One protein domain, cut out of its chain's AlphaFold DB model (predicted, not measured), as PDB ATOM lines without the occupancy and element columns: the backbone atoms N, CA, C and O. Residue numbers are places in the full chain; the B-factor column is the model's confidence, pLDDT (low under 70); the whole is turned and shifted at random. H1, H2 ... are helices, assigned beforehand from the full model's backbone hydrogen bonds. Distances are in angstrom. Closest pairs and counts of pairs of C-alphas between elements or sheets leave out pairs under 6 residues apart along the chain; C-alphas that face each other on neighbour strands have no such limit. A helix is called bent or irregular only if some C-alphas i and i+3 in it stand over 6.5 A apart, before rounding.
ATOM      1  N   PHE A   2     -12.584 -20.458  47.736       90.56
ATOM      2  CA  PHE A   2     -11.776 -20.705  46.525       90.56
ATOM      3  C   PHE A   2     -12.468 -21.567  45.464       90.56
ATOM      4  O   PHE A   2     -12.779 -21.046  44.412       90.56
ATOM      5  N   LEU A   3     -12.835 -22.819  45.772       93.06
ATOM      6  CA  LEU A   3     -13.453 -23.730  44.793       93.06
ATOM      7  C   LEU A   3     -14.739 -23.182  44.149       93.06
ATOM      8  O   LEU A   3     -15.006 -23.443  42.982       93.06
ATOM      9  N   ILE A   4     -15.528 -22.402  44.896       92.06
ATOM     10  CA  ILE A   4     -16.735 -21.751  44.366       92.06
ATOM     11  C   ILE A   4     -16.338 -20.675  43.351       92.06
ATOM     12  O   ILE A   4     -16.931 -20.608  42.281       92.06
ATOM     13  N   ILE A   5     -15.330 -19.866  43.684       90.94
ATOM     14  CA  ILE A   5     -14.806 -18.818  42.805       90.94
ATOM     15  C   ILE A   5     -14.144 -19.445  41.578       90.94
ATOM     16  O   ILE A   5     -14.436 -19.016  40.475       90.94
ATOM     17  N   SER A   6     -13.331 -20.493  41.743       92.69
ATOM     18  CA  SER A   6     -12.718 -21.238  40.638       92.69
ATOM     19  C   SER A   6     -13.783 -21.735  39.667       92.69
ATOM     20  O   SER A   6     -13.709 -21.450  38.481       92.69
ATOM     21  N   LYS A   7     -14.835 -22.377  40.192       94.69
ATOM     22  CA  LYS A   7     -15.990 -22.840  39.413       94.69
ATOM     23  C   LYS A   7     -16.691 -21.706  38.664       94.69
ATOM     24  O   LYS A   7     -17.114 -21.903  37.537       94.69
ATOM     25  N   GLN A   8     -16.846 -20.538  39.283       91.94
ATOM     26  CA  GLN A   8     -17.439 -19.369  38.626       91.94
ATOM     27  C   GLN A   8     -16.513 -18.764  37.566       91.94
ATOM     28  O   GLN A   8     -16.995 -18.284  36.551       91.94
ATOM     29  N   TYR A   9     -15.205 -18.782  37.810       92.06
ATOM     30  CA  TYR A   9     -14.199 -18.212  36.923       92.06
ATOM     31  C   TYR A   9     -14.084 -18.988  35.609       92.06
ATOM     32  O   TYR A   9     -14.003 -18.371  34.553       92.06
ATOM     33  N   VAL A  10     -14.141 -20.323  35.673       92.75
ATOM     34  CA  VAL A  10     -14.110 -21.196  34.484       92.75
ATOM     35  C   VAL A  10     -15.499 -21.565  33.956       92.75
ATOM     36  O   VAL A  10     -15.604 -22.373  33.048       92.75
ATOM     37  N   ASP A  11     -16.561 -21.011  34.546       92.69
ATOM     38  CA  ASP A  11     -17.964 -21.317  34.222       92.69
ATOM     39  C   ASP A  11     -18.320 -22.822  34.230       92.69
ATOM     40  O   ASP A  11     -19.151 -23.295  33.461       92.69
ATOM     41  N   ALA A  12     -17.709 -23.592  35.139       92.81
ATOM     42  CA  ALA A  12     -17.991 -25.021  35.279       92.81
ATOM     43  C   ALA A  12     -19.403 -25.276  35.841       92.81
ATOM     44  O   ALA A  12     -20.035 -24.412  36.449       92.81
ATOM     45  N   ASP A  13     -19.895 -26.508  35.742       91.31
ATOM     46  CA  ASP A  13     -21.147 -26.909  36.390       91.31
ATOM     47  C   ASP A  13     -21.090 -26.833  37.927       91.31
ATOM     48  O   ASP A  13     -20.035 -26.901  38.562       91.31
ATOM     49  N   ASN A  14     -22.265 -26.769  38.563       90.88
ATOM     50  CA  ASN A  14     -22.353 -26.916  40.015       90.88
ATOM     51  C   ASN A  14     -22.024 -28.363  40.436       90.88
ATOM     52  O   ASN A  14     -22.614 -29.297  39.892       90.88
ATOM     53  N   PRO A  15     -21.123 -28.567  41.412       91.56
ATOM     54  CA  PRO A  15     -20.842 -29.893  41.953       91.56
ATOM     55  C   PRO A  15     -21.891 -30.320  42.987       91.56
ATOM     56  O   PRO A  15     -22.384 -29.494  43.759       91.56
ATOM     57  N   ASP A  16     -22.175 -31.623  43.045       91.50
ATOM     58  CA  ASP A  16     -23.115 -32.214  44.007       91.50
ATOM     59  C   ASP A  16     -22.491 -32.387  45.403       91.50
ATOM     60  O   ASP A  16     -23.170 -32.308  46.431       91.50
ATOM     61  N   SER A  17     -21.175 -32.593  45.458       92.19
ATOM     62  CA  SER A  17     -20.406 -32.738  46.687       92.19
ATOM     63  C   SER A  17     -19.062 -32.011  46.623       92.19
ATOM     64  O   SER A  17     -18.573 -31.608  45.570       92.19
ATOM     65  N   PHE A  18     -18.416 -31.867  47.782       92.12
ATOM     66  CA  PHE A  18     -17.103 -31.227  47.874       92.12
ATOM     67  C   PHE A  18     -16.040 -31.905  46.990       92.12
ATOM     68  O   PHE A  18     -15.204 -31.221  46.407       92.12
ATOM     69  N   MET A  19     -16.070 -33.236  46.865       94.44
ATOM     70  CA  MET A  19     -15.055 -33.956  46.091       94.44
ATOM     71  C   MET A  19     -15.266 -33.854  44.577       94.44
ATOM     72  O   MET A  19     -14.317 -34.096  43.825       94.44
ATOM     73  N   ASP A  20     -16.464 -33.466  44.135       94.94
ATOM     74  CA  ASP A  20     -16.807 -33.382  42.713       94.94
ATOM     75  C   ASP A  20     -16.190 -32.154  42.040       94.94
ATOM     76  O   ASP A  20     -16.034 -32.150  40.822       94.94
ATOM     77  N   TYR A  21     -15.754 -31.150  42.814       95.06
ATOM     78  CA  TYR A  21     -15.062 -29.971  42.281       95.06
ATOM     79  C   TYR A  21     -13.840 -30.328  41.428       95.06
ATOM     80  O   TYR A  21     -13.642 -29.712  40.391       95.06
ATOM     81  N   TRP A  22     -13.045 -31.328  41.827       95.81
ATOM     82  CA  TRP A  22     -11.868 -31.740  41.050       95.81
ATOM     83  C   TRP A  22     -12.256 -32.235  39.663       95.81
ATOM     84  O   TRP A  22     -11.640 -31.843  38.687       95.81
ATOM     85  N   TRP A  23     -13.294 -33.066  39.584       95.31
ATOM     86  CA  TRP A  23     -13.759 -33.608  38.311       95.31
ATOM     87  C   TRP A  23     -14.438 -32.535  37.454       95.31
ATOM     88  O   TRP A  23     -14.188 -32.454  36.258       95.31
ATOM     89  N   LYS A  24     -15.263 -31.677  38.066       94.31
ATOM     90  CA  LYS A  24     -15.952 -30.591  37.358       94.31
ATOM     91  C   LYS A  24     -14.996 -29.552  36.780       94.31
ATOM     92  O   LYS A  24     -15.251 -29.062  35.693       94.31
ATOM     93  N   LEU A  25     -13.915 -29.226  37.484       93.75
ATOM     94  CA  LEU A  25     -12.909 -28.287  36.984       93.75
ATOM     95  C   LEU A  25     -11.992 -28.932  35.939       93.75
ATOM     96  O   LEU A  25     -11.619 -28.273  34.976       93.75
ATOM     97  N   GLU A  26     -11.701 -30.229  36.068       94.56
ATOM     98  CA  GLU A  26     -10.929 -30.979  35.070       94.56
ATOM     99  C   GLU A  26     -11.647 -31.047  33.710       94.56
ATOM    100  O   GLU A  26     -10.994 -31.029  32.671       94.56
ATOM    101  N   MET A  27     -12.986 -31.053  33.698       93.50
ATOM    102  CA  MET A  27     -13.778 -30.956  32.460       93.50
ATOM    103  C   MET A  27     -13.574 -29.635  31.706       93.50
ATOM    104  O   MET A  27     -13.703 -29.624  30.485       93.50
ATOM    105  N   GLU A  28     -13.209 -28.567  32.415       93.06
ATOM    106  CA  GLU A  28     -12.897 -27.243  31.860       93.06
ATOM    107  C   GLU A  28     -11.377 -27.018  31.732       93.06
ATOM    108  O   GLU A  28     -10.896 -25.891  31.815       93.06
ATOM    109  N   ASP A  29     -10.605 -28.100  31.566       91.56
ATOM    110  CA  ASP A  29      -9.141 -28.098  31.387       91.56
ATOM    111  C   ASP A  29      -8.344 -27.528  32.584       91.56
ATOM    112  O   ASP A  29      -7.174 -27.158  32.472       91.56
ATOM    113  N   VAL A  30      -8.952 -27.494  33.778       93.81
ATOM    114  CA  VAL A  30      -8.304 -27.056  35.023       93.81
ATOM    115  C   VAL A  30      -8.075 -28.239  35.956       93.81
ATOM    116  O   VAL A  30      -8.959 -28.692  36.684       93.81
ATOM    117  N   THR A  31      -6.836 -28.729  35.979       94.19
ATOM    118  CA  THR A  31      -6.443 -29.850  36.844       94.19
ATOM    119  C   THR A  31      -6.016 -29.354  38.220       94.19
ATOM    120  O   THR A  31      -4.934 -28.791  38.379       94.19
ATOM    121  N   LEU A  32      -6.844 -29.611  39.233       95.12
ATOM    122  CA  LEU A  32      -6.499 -29.299  40.617       95.12
ATOM    123  C   LEU A  32      -5.640 -30.391  41.278       95.12
ATOM    124  O   LEU A  32      -5.902 -31.588  41.136       95.12
ATOM    125  N   THR A  33      -4.681 -29.984  42.105       95.38
ATOM    126  CA  THR A  33      -3.830 -30.871  42.915       95.38
ATOM    127  C   THR A  33      -4.416 -31.118  44.319       95.38
ATOM    128  O   THR A  33      -5.528 -30.697  44.644       95.38
ATOM    129  N   GLN A  34      -3.695 -31.870  45.164       95.06
ATOM    130  CA  GLN A  34      -3.987 -32.084  46.599       95.06
ATOM    131  C   GLN A  34      -5.387 -32.644  46.942       95.06
ATOM    132  O   GLN A  34      -5.887 -32.440  48.050       95.06
ATOM    133  N   LYS A  35      -6.020 -33.397  46.031       95.19
ATOM    134  CA  LYS A  35      -7.371 -33.958  46.228       95.19
ATOM    135  C   LYS A  35      -7.520 -34.753  47.529       95.19
ATOM    136  O   LYS A  35      -8.449 -34.514  48.298       95.19
ATOM    137  N   GLU A  36      -6.603 -35.681  47.794       95.25
ATOM    138  CA  GLU A  36      -6.648 -36.522  49.000       95.25
ATOM    139  C   GLU A  36      -6.352 -35.723  50.276       95.25
ATOM    140  O   GLU A  36      -7.018 -35.901  51.295       95.25
ATOM    141  N   SER A  37      -5.416 -34.774  50.216       94.50
ATOM    142  CA  SER A  37      -5.094 -33.894  51.343       94.50
ATOM    143  C   SER A  37      -6.308 -33.042  51.743       94.50
ATOM    144  O   SER A  37      -6.649 -32.941  52.924       94.50
ATOM    145  N   MET A  38      -7.032 -32.501  50.758       96.00
ATOM    146  CA  MET A  38      -8.264 -31.741  50.986       96.00
ATOM    147  C   MET A  38      -9.439 -32.624  51.427       96.00
ATOM    148  O   MET A  38     -10.267 -32.174  52.224       96.00
ATOM    149  N   ARG A  39      -9.500 -33.888  50.982       96.12
ATOM    150  CA  ARG A  39     -10.452 -34.881  51.510       96.12
ATOM    151  C   ARG A  39     -10.231 -35.115  53.003       96.12
ATOM    152  O   ARG A  39     -11.187 -35.046  53.768       96.12
ATOM    153  N   ASN A  40      -8.984 -35.293  53.439       94.44
ATOM    154  CA  ASN A  40      -8.666 -35.501  54.855       94.44
ATOM    155  C   ASN A  40      -9.118 -34.323  55.733       94.44
ATOM    156  O   ASN A  40      -9.704 -34.533  56.798       94.44
ATOM    157  N   LEU A  41      -8.905 -33.085  55.270       95.25
ATOM    158  CA  LEU A  41      -9.412 -31.881  55.937       95.25
ATOM    159  C   LEU A  41     -10.949 -31.857  55.987       95.25
ATOM    160  O   LEU A  41     -11.543 -31.555  57.027       95.25
ATOM    161  N   HIS A  42     -11.608 -32.188  54.874       94.44
ATOM    162  CA  HIS A  42     -13.066 -32.278  54.801       94.44
ATOM    163  C   HIS A  42     -13.626 -33.303  55.802       94.44
ATOM    164  O   HIS A  42     -14.570 -33.003  56.542       94.44
ATOM    165  N   ASP A  43     -13.003 -34.476  55.890       94.75
ATOM    166  CA  ASP A  43     -13.396 -35.547  56.802       94.75
ATOM    167  C   ASP A  43     -13.138 -35.177  58.264       94.75
ATOM    168  O   ASP A  43     -13.984 -35.424  59.125       94.75
ATOM    169  N   ALA A  44     -12.013 -34.525  58.570       94.50
ATOM    170  CA  ALA A  44     -11.739 -33.988  59.901       94.50
ATOM    171  C   ALA A  44     -12.805 -32.972  60.338       94.50
ATOM    172  O   ALA A  44     -13.349 -33.080  61.438       94.50
ATOM    173  N   ARG A  45     -13.194 -32.049  59.448       94.50
ATOM    174  CA  ARG A  45     -14.300 -31.114  59.698       94.50
ATOM    175  C   ARG A  45     -15.624 -31.849  59.933       94.50
ATOM    176  O   ARG A  45     -16.374 -31.479  60.837       94.50
ATOM    177  N   ASN A  46     -15.944 -32.863  59.129       94.25
ATOM    178  CA  ASN A  46     -17.184 -33.625  59.286       94.25
ATOM    179  C   ASN A  46     -17.211 -34.395  60.610       94.25
ATOM    180  O   ASN A  46     -18.234 -34.371  61.293       94.25
ATOM    181  N   ARG A  47     -16.092 -35.009  61.014       95.75
ATOM    182  CA  ARG A  47     -15.946 -35.669  62.323       95.75
ATOM    183  C   ARG A  47     -16.119 -34.683  63.473       95.75
ATOM    184  O   ARG A  47     -16.873 -34.967  64.399       95.75
ATOM    185  N   LEU A  48     -15.534 -33.492  63.377       94.38
ATOM    186  CA  LEU A  48     -15.764 -32.435  64.360       94.38
ATOM    187  C   LEU A  48     -17.252 -32.064  64.456       94.38
ATOM    188  O   LEU A  48     -17.803 -32.005  65.551       94.38
ATOM    189  N   LYS A  49     -17.924 -31.855  63.319       92.81
ATOM    190  CA  LYS A  49     -19.333 -31.429  63.282       92.81
ATOM    191  C   LYS A  49     -20.311 -32.511  63.748       92.81
ATOM    192  O   LYS A  49     -21.271 -32.202  64.446       92.81
ATOM    193  N   HIS A  50     -20.123 -33.749  63.302       95.12
ATOM    194  CA  HIS A  50     -21.111 -34.820  63.462       95.12
ATOM    195  C   HIS A  50     -20.790 -35.776  64.610       95.12
ATOM    196  O   HIS A  50     -21.692 -36.438  65.112       95.12
ATOM    197  N   GLN A  51     -19.524 -35.848  65.018       93.75
ATOM    198  CA  GLN A  51     -19.043 -36.784  66.035       93.75
ATOM    199  C   GLN A  51     -18.364 -36.067  67.209       93.75
ATOM    200  O   GLN A  51     -17.958 -36.727  68.158       93.75
ATOM    201  N   LEU A  52     -18.245 -34.730  67.164       93.31
ATOM    202  CA  LEU A  52     -17.589 -33.903  68.188       93.31
ATOM    203  C   LEU A  52     -16.120 -34.279  68.443       93.31
ATOM    204  O   LEU A  52     -15.561 -33.958  69.492       93.31
ATOM    205  N   ILE A  53     -15.474 -34.926  67.470       94.44
ATOM    206  CA  ILE A  53     -14.061 -35.302  67.547       94.44
ATOM    207  C   ILE A  53     -13.218 -34.089  67.162       94.44
ATOM    208  O   ILE A  53     -13.279 -33.618  66.025       94.44
ATOM    209  N   ARG A  54     -12.432 -33.575  68.111       93.50
ATOM    210  CA  ARG A  54     -11.525 -32.451  67.864       93.50
ATOM    211  C   ARG A  54     -10.228 -32.935  67.210       93.50
ATOM    212  O   ARG A  54      -9.650 -33.893  67.720       93.50
ATOM    213  N   PRO A  55      -9.768 -32.285  66.126       93.75
ATOM    214  CA  PRO A  55      -8.408 -32.466  65.633       93.75
ATOM    215  C   PRO A  55      -7.385 -32.119  66.720       93.75
ATOM    216  O   PRO A  55      -7.653 -31.260  67.568       93.75
ATOM    217  N   THR A  56      -6.234 -32.780  66.688       95.44
ATOM    218  CA  THR A  56      -5.090 -32.424  67.539       95.44
ATOM    219  C   THR A  56      -4.432 -31.127  67.056       95.44
ATOM    220  O   THR A  56      -4.708 -30.657  65.953       95.44
ATOM    221  N   GLU A  57      -3.555 -30.529  67.865       94.00
ATOM    222  CA  GLU A  57      -2.774 -29.357  67.435       94.00
ATOM    223  C   GLU A  57      -1.879 -29.683  66.229       94.00
ATOM    224  O   GLU A  57      -1.800 -28.893  65.292       94.00
ATOM    225  N   GLU A  58      -1.292 -30.883  66.197       95.25
ATOM    226  CA  GLU A  58      -0.515 -31.370  65.051       95.25
ATOM    227  C   GLU A  58      -1.379 -31.477  63.789       95.25
ATOM    228  O   GLU A  58      -0.973 -31.011  62.724       95.25
ATOM    229  N   ASP A  59      -2.600 -32.017  63.905       93.00
ATOM    230  CA  ASP A  59      -3.540 -32.076  62.781       93.00
ATOM    231  C   ASP A  59      -3.864 -30.671  62.256       93.00
ATOM    232  O   ASP A  59      -3.913 -30.459  61.045       93.00
ATOM    233  N   ILE A  60      -4.080 -29.700  63.153       93.94
ATOM    234  CA  ILE A  60      -4.385 -28.311  62.781       93.94
ATOM    235  C   ILE A  60      -3.235 -27.704  61.975       93.94
ATOM    236  O   ILE A  60      -3.486 -27.120  60.920       93.94
ATOM    237  N   GLU A  61      -1.992 -27.868  62.424       93.50
ATOM    238  CA  GLU A  61      -0.822 -27.347  61.710       93.50
ATOM    239  C   GLU A  61      -0.619 -28.033  60.354       93.50
ATOM    240  O   GLU A  61      -0.365 -27.363  59.348       93.50
ATOM    241  N   VAL A  62      -0.825 -29.353  60.281       95.00
ATOM    242  CA  VAL A  62      -0.789 -30.101  59.014       95.00
ATOM    243  C   VAL A  62      -1.869 -29.604  58.055       95.00
ATOM    244  O   VAL A  62      -1.595 -29.390  56.871       95.00
ATOM    245  N   TYR A  63      -3.093 -29.387  58.538       95.50
ATOM    246  CA  TYR A  63      -4.179 -28.860  57.716       95.50
ATOM    247  C   TYR A  63      -3.922 -27.427  57.267       95.50
ATOM    248  O   TYR A  63      -4.194 -27.111  56.109       95.50
ATOM    249  N   ARG A  64      -3.355 -26.578  58.128       95.25
ATOM    250  CA  ARG A  64      -2.954 -25.214  57.768       95.25
ATOM    251  C   ARG A  64      -1.958 -25.232  56.609       95.25
ATOM    252  O   ARG A  64      -2.234 -24.631  55.576       95.25
ATOM    253  N   ALA A  65      -0.869 -25.990  56.747       93.12
ATOM    254  CA  ALA A  65       0.156 -26.114  55.710       93.12
ATOM    255  C   ALA A  65      -0.384 -26.762  54.421       93.12
ATOM    256  O   ALA A  65       0.021 -26.409  53.316       93.12
ATOM    257  N   THR A  66      -1.324 -27.703  54.545       94.69
ATOM    258  CA  THR A  66      -1.994 -28.330  53.394       94.69
ATOM    259  C   THR A  66      -2.828 -27.323  52.610       94.69
ATOM    260  O   THR A  66      -2.792 -27.327  51.382       94.69
ATOM    261  N   VAL A  67      -3.584 -26.468  53.303       94.75
ATOM    262  CA  VAL A  67      -4.417 -25.438  52.670       94.75
ATOM    263  C   VAL A  67      -3.558 -24.362  52.014       94.75
ATOM    264  O   VAL A  67      -3.873 -23.940  50.905       94.75
ATOM    265  N   GLU A  68      -2.470 -23.951  52.664       92.44
ATOM    266  CA  GLU A  68      -1.502 -23.005  52.101       92.44
ATOM    267  C   GLU A  68      -0.910 -23.539  50.792       92.44
ATOM    268  O   GLU A  68      -1.087 -22.918  49.746       92.44
ATOM    269  N   ARG A  69      -0.364 -24.763  50.811       94.44
ATOM    270  CA  ARG A  69       0.158 -25.420  49.604       94.44
ATOM    271  C   ARG A  69      -0.906 -25.594  48.521       94.44
ATOM    272  O   ARG A  69      -0.621 -25.429  47.340       94.44
ATOM    273  N   PHE A  70      -2.141 -25.926  48.904       96.12
ATOM    274  CA  PHE A  70      -3.246 -26.014  47.952       96.12
ATOM    275  C   PHE A  70      -3.456 -24.680  47.226       96.12
ATOM    276  O   PHE A  70      -3.622 -24.686  46.008       96.12
ATOM    277  N   PHE A  71      -3.415 -23.544  47.924       94.25
ATOM    278  CA  PHE A  71      -3.534 -22.245  47.263       94.25
ATOM    279  C   PHE A  71      -2.313 -21.899  46.414       94.25
ATOM    280  O   PHE A  71      -2.501 -21.452  45.285       94.25
ATOM    281  N   GLU A  72      -1.097 -22.144  46.897       92.38
ATOM    282  CA  GLU A  72       0.132 -21.901  46.131       92.38
ATOM    283  C   GLU A  72       0.158 -22.672  44.806       92.38
ATOM    284  O   GLU A  72       0.470 -22.096  43.770       92.38
ATOM    285  N   GLU A  73      -0.227 -23.952  44.818       94.62
ATOM    286  CA  GLU A  73      -0.210 -24.800  43.621       94.62
ATOM    287  C   GLU A  73      -1.359 -24.482  42.656       94.62
ATOM    288  O   GLU A  73      -1.166 -24.508  41.445       94.62
ATOM    289  N   ASN A  74      -2.563 -24.198  43.168       95.62
ATOM    290  CA  ASN A  74      -3.769 -24.149  42.331       95.62
ATOM    291  C   ASN A  74      -4.190 -22.735  41.927       95.62
ATOM    292  O   ASN A  74      -4.929 -22.583  40.957       95.62
ATOM    293  N   THR A  75      -3.759 -21.691  42.640       93.38
ATOM    294  CA  THR A  75      -4.080 -20.307  42.250       93.38
ATOM    295  C   THR A  75      -3.504 -19.954  40.873       93.38
ATOM    296  O   THR A  75      -4.287 -19.483  40.042       93.38
ATOM    297  N   PRO A  76      -2.225 -20.254  40.560       92.94
ATOM    298  CA  PRO A  76      -1.678 -20.005  39.227       92.94
ATOM    299  C   PRO A  76      -2.405 -20.812  38.152       92.94
ATOM    300  O   PRO A  76      -2.711 -20.287  37.086       92.94
ATOM    301  N   THR A  77      -2.739 -22.074  38.443       93.38
ATOM    302  CA  THR A  77      -3.436 -22.960  37.501       93.38
ATOM    303  C   THR A  77      -4.838 -22.466  37.161       93.38
ATOM    304  O   THR A  77      -5.241 -22.538  36.007       93.38
ATOM    305  N   VAL A  78      -5.589 -21.971  38.149       93.12
ATOM    306  CA  VAL A  78      -6.978 -21.536  37.941       93.12
ATOM    307  C   VAL A  78      -7.042 -20.106  37.409       93.12
ATOM    308  O   VAL A  78      -7.832 -19.827  36.517       93.12
ATOM    309  N   PHE A  79      -6.261 -19.189  37.983       90.69
ATOM    310  CA  PHE A  79      -6.429 -17.746  37.786       90.69
ATOM    311  C   PHE A  79      -5.283 -17.092  37.008       90.69
ATOM    312  O   PHE A  79      -5.347 -15.896  36.732       90.69
ATOM    313  N   GLY A  80      -4.223 -17.839  36.681       89.19
ATOM    314  CA  GLY A  80      -3.044 -17.301  36.000       89.19
ATOM    315  C   GLY A  80      -2.246 -16.296  36.838       89.19
ATOM    316  O   GLY A  80      -1.510 -15.492  36.272       89.19
ATOM    317  N   THR A  81      -2.411 -16.302  38.164       85.38
ATOM    318  CA  THR A  81      -1.719 -15.399  39.093       85.38
ATOM    319  C   THR A  81      -1.167 -16.175  40.281       85.38
ATOM    320  O   THR A  81      -1.789 -17.136  40.741       85.38
ATOM    321  N   ASP A  82      -0.005 -15.764  40.780       84.06
ATOM    322  CA  ASP A  82       0.602 -16.409  41.934       84.06
ATOM    323  C   ASP A  82      -0.189 -16.106  43.207       84.06
ATOM    324  O   ASP A  82      -0.664 -14.993  43.430       84.06
ATOM    325  N   TYR A  83      -0.330 -17.103  44.085       82.69
ATOM    326  CA  TYR A  83      -1.050 -16.915  45.348       82.69
ATOM    327  C   TYR A  83      -0.427 -15.812  46.213       82.69
ATOM    328  O   TYR A  83      -1.150 -15.043  46.843       82.69
ATOM    329  N   GLY A  84       0.905 -15.697  46.195       72.62
ATOM    330  CA  GLY A  84       1.633 -14.634  46.888       72.62
ATOM    331  C   GLY A  84       1.401 -13.235  46.305       72.62
ATOM    332  O   GLY A  84       1.565 -12.251  47.026       72.62
ATOM    333  N   ASP A  85       0.973 -13.148  45.043       70.38
ATOM    334  CA  ASP A  85       0.642 -11.885  44.377       70.38
ATOM    335  C   ASP A  85      -0.795 -11.435  44.670       70.38
ATOM    336  O   ASP A  85      -1.126 -10.260  44.473       70.38
ATOM    337  N   ILE A  86      -1.653 -12.338  45.174       74.06
ATOM    338  CA  ILE A  86      -3.005 -11.989  45.614       74.06
ATOM    339  C   ILE A  86      -2.906 -11.112  46.852       74.06
ATOM    340  O   ILE A  86      -2.833 -11.567  47.996       74.06
ATOM    341  N   ASP A  87      -2.979  -9.814  46.604       70.50
ATOM    342  CA  ASP A  87      -2.956  -8.832  47.658       70.50
ATOM    343  C   ASP A  87      -4.380  -8.452  48.076       70.50
ATOM    344  O   ASP A  87      -5.102  -7.741  47.364       70.50
TER     345      ASP A  87
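Overview. This is residues 2 to 87 of the 251 residues of an uncharacterized protein of Halocalculus aciditolerans (UniProt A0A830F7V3). One long helix, H4, runs most of the model's length; H3 packs on it by its first turns and slants away, while H1 and H2 pack together near H4's last residues. The 86 printed residues hold four named helices, H1 to H4 in chain order, and no named strand: all helix. The whole is only just compact, close to loose: radius of gyration of the C-alphas 14.0 A, spans 36 by 30 by 19 A.

Arrangement. Begin at H1, residues 2 to 9: it touches H2, residues 20 to 26, at a steep tilt of 45 degrees, closest C-alphas Lys 7 and Leu 25, 6.7 A. H3, residues 35 to 51, touches H4, residues 57 to 79, with residues 37 to 41 alone, at a steep tilt of 46 degrees, opposite ways; the closest C-alphas, Leu 41 and Tyr 63, are 6.3 A apart. H1 and H4 only just touch, with 3 pairs of C-alphas within 8 A, closest Ser 6 and Val 78, 6.3 A. H2 and H4 are apart. Every O i to N i+4 pair is within hydrogen-bond range in H1, H2 and H3, and 17 of 19 in H4.

Along the chain. Find C-alpha 2 at (-11.776, -20.705, 46.525), where H1 begins; it is 10.2 A long, H2 9.9 A, H3 23.2 A. H4 runs 32.1 A to C-alpha 79 at (-6.429, -17.746, 37.786), with a kink of 30 degrees near residue 73; it is irregular, but only just: C-alphas 73 and 76 are 6.7 A apart.

Size, cuts and confidence. The C-alphas farthest apart, Gln 51 and Gly 80, are 39.2 A apart. The printed part has no cut, no link between helices is long, and no printed residue is under 70 in pLDDT.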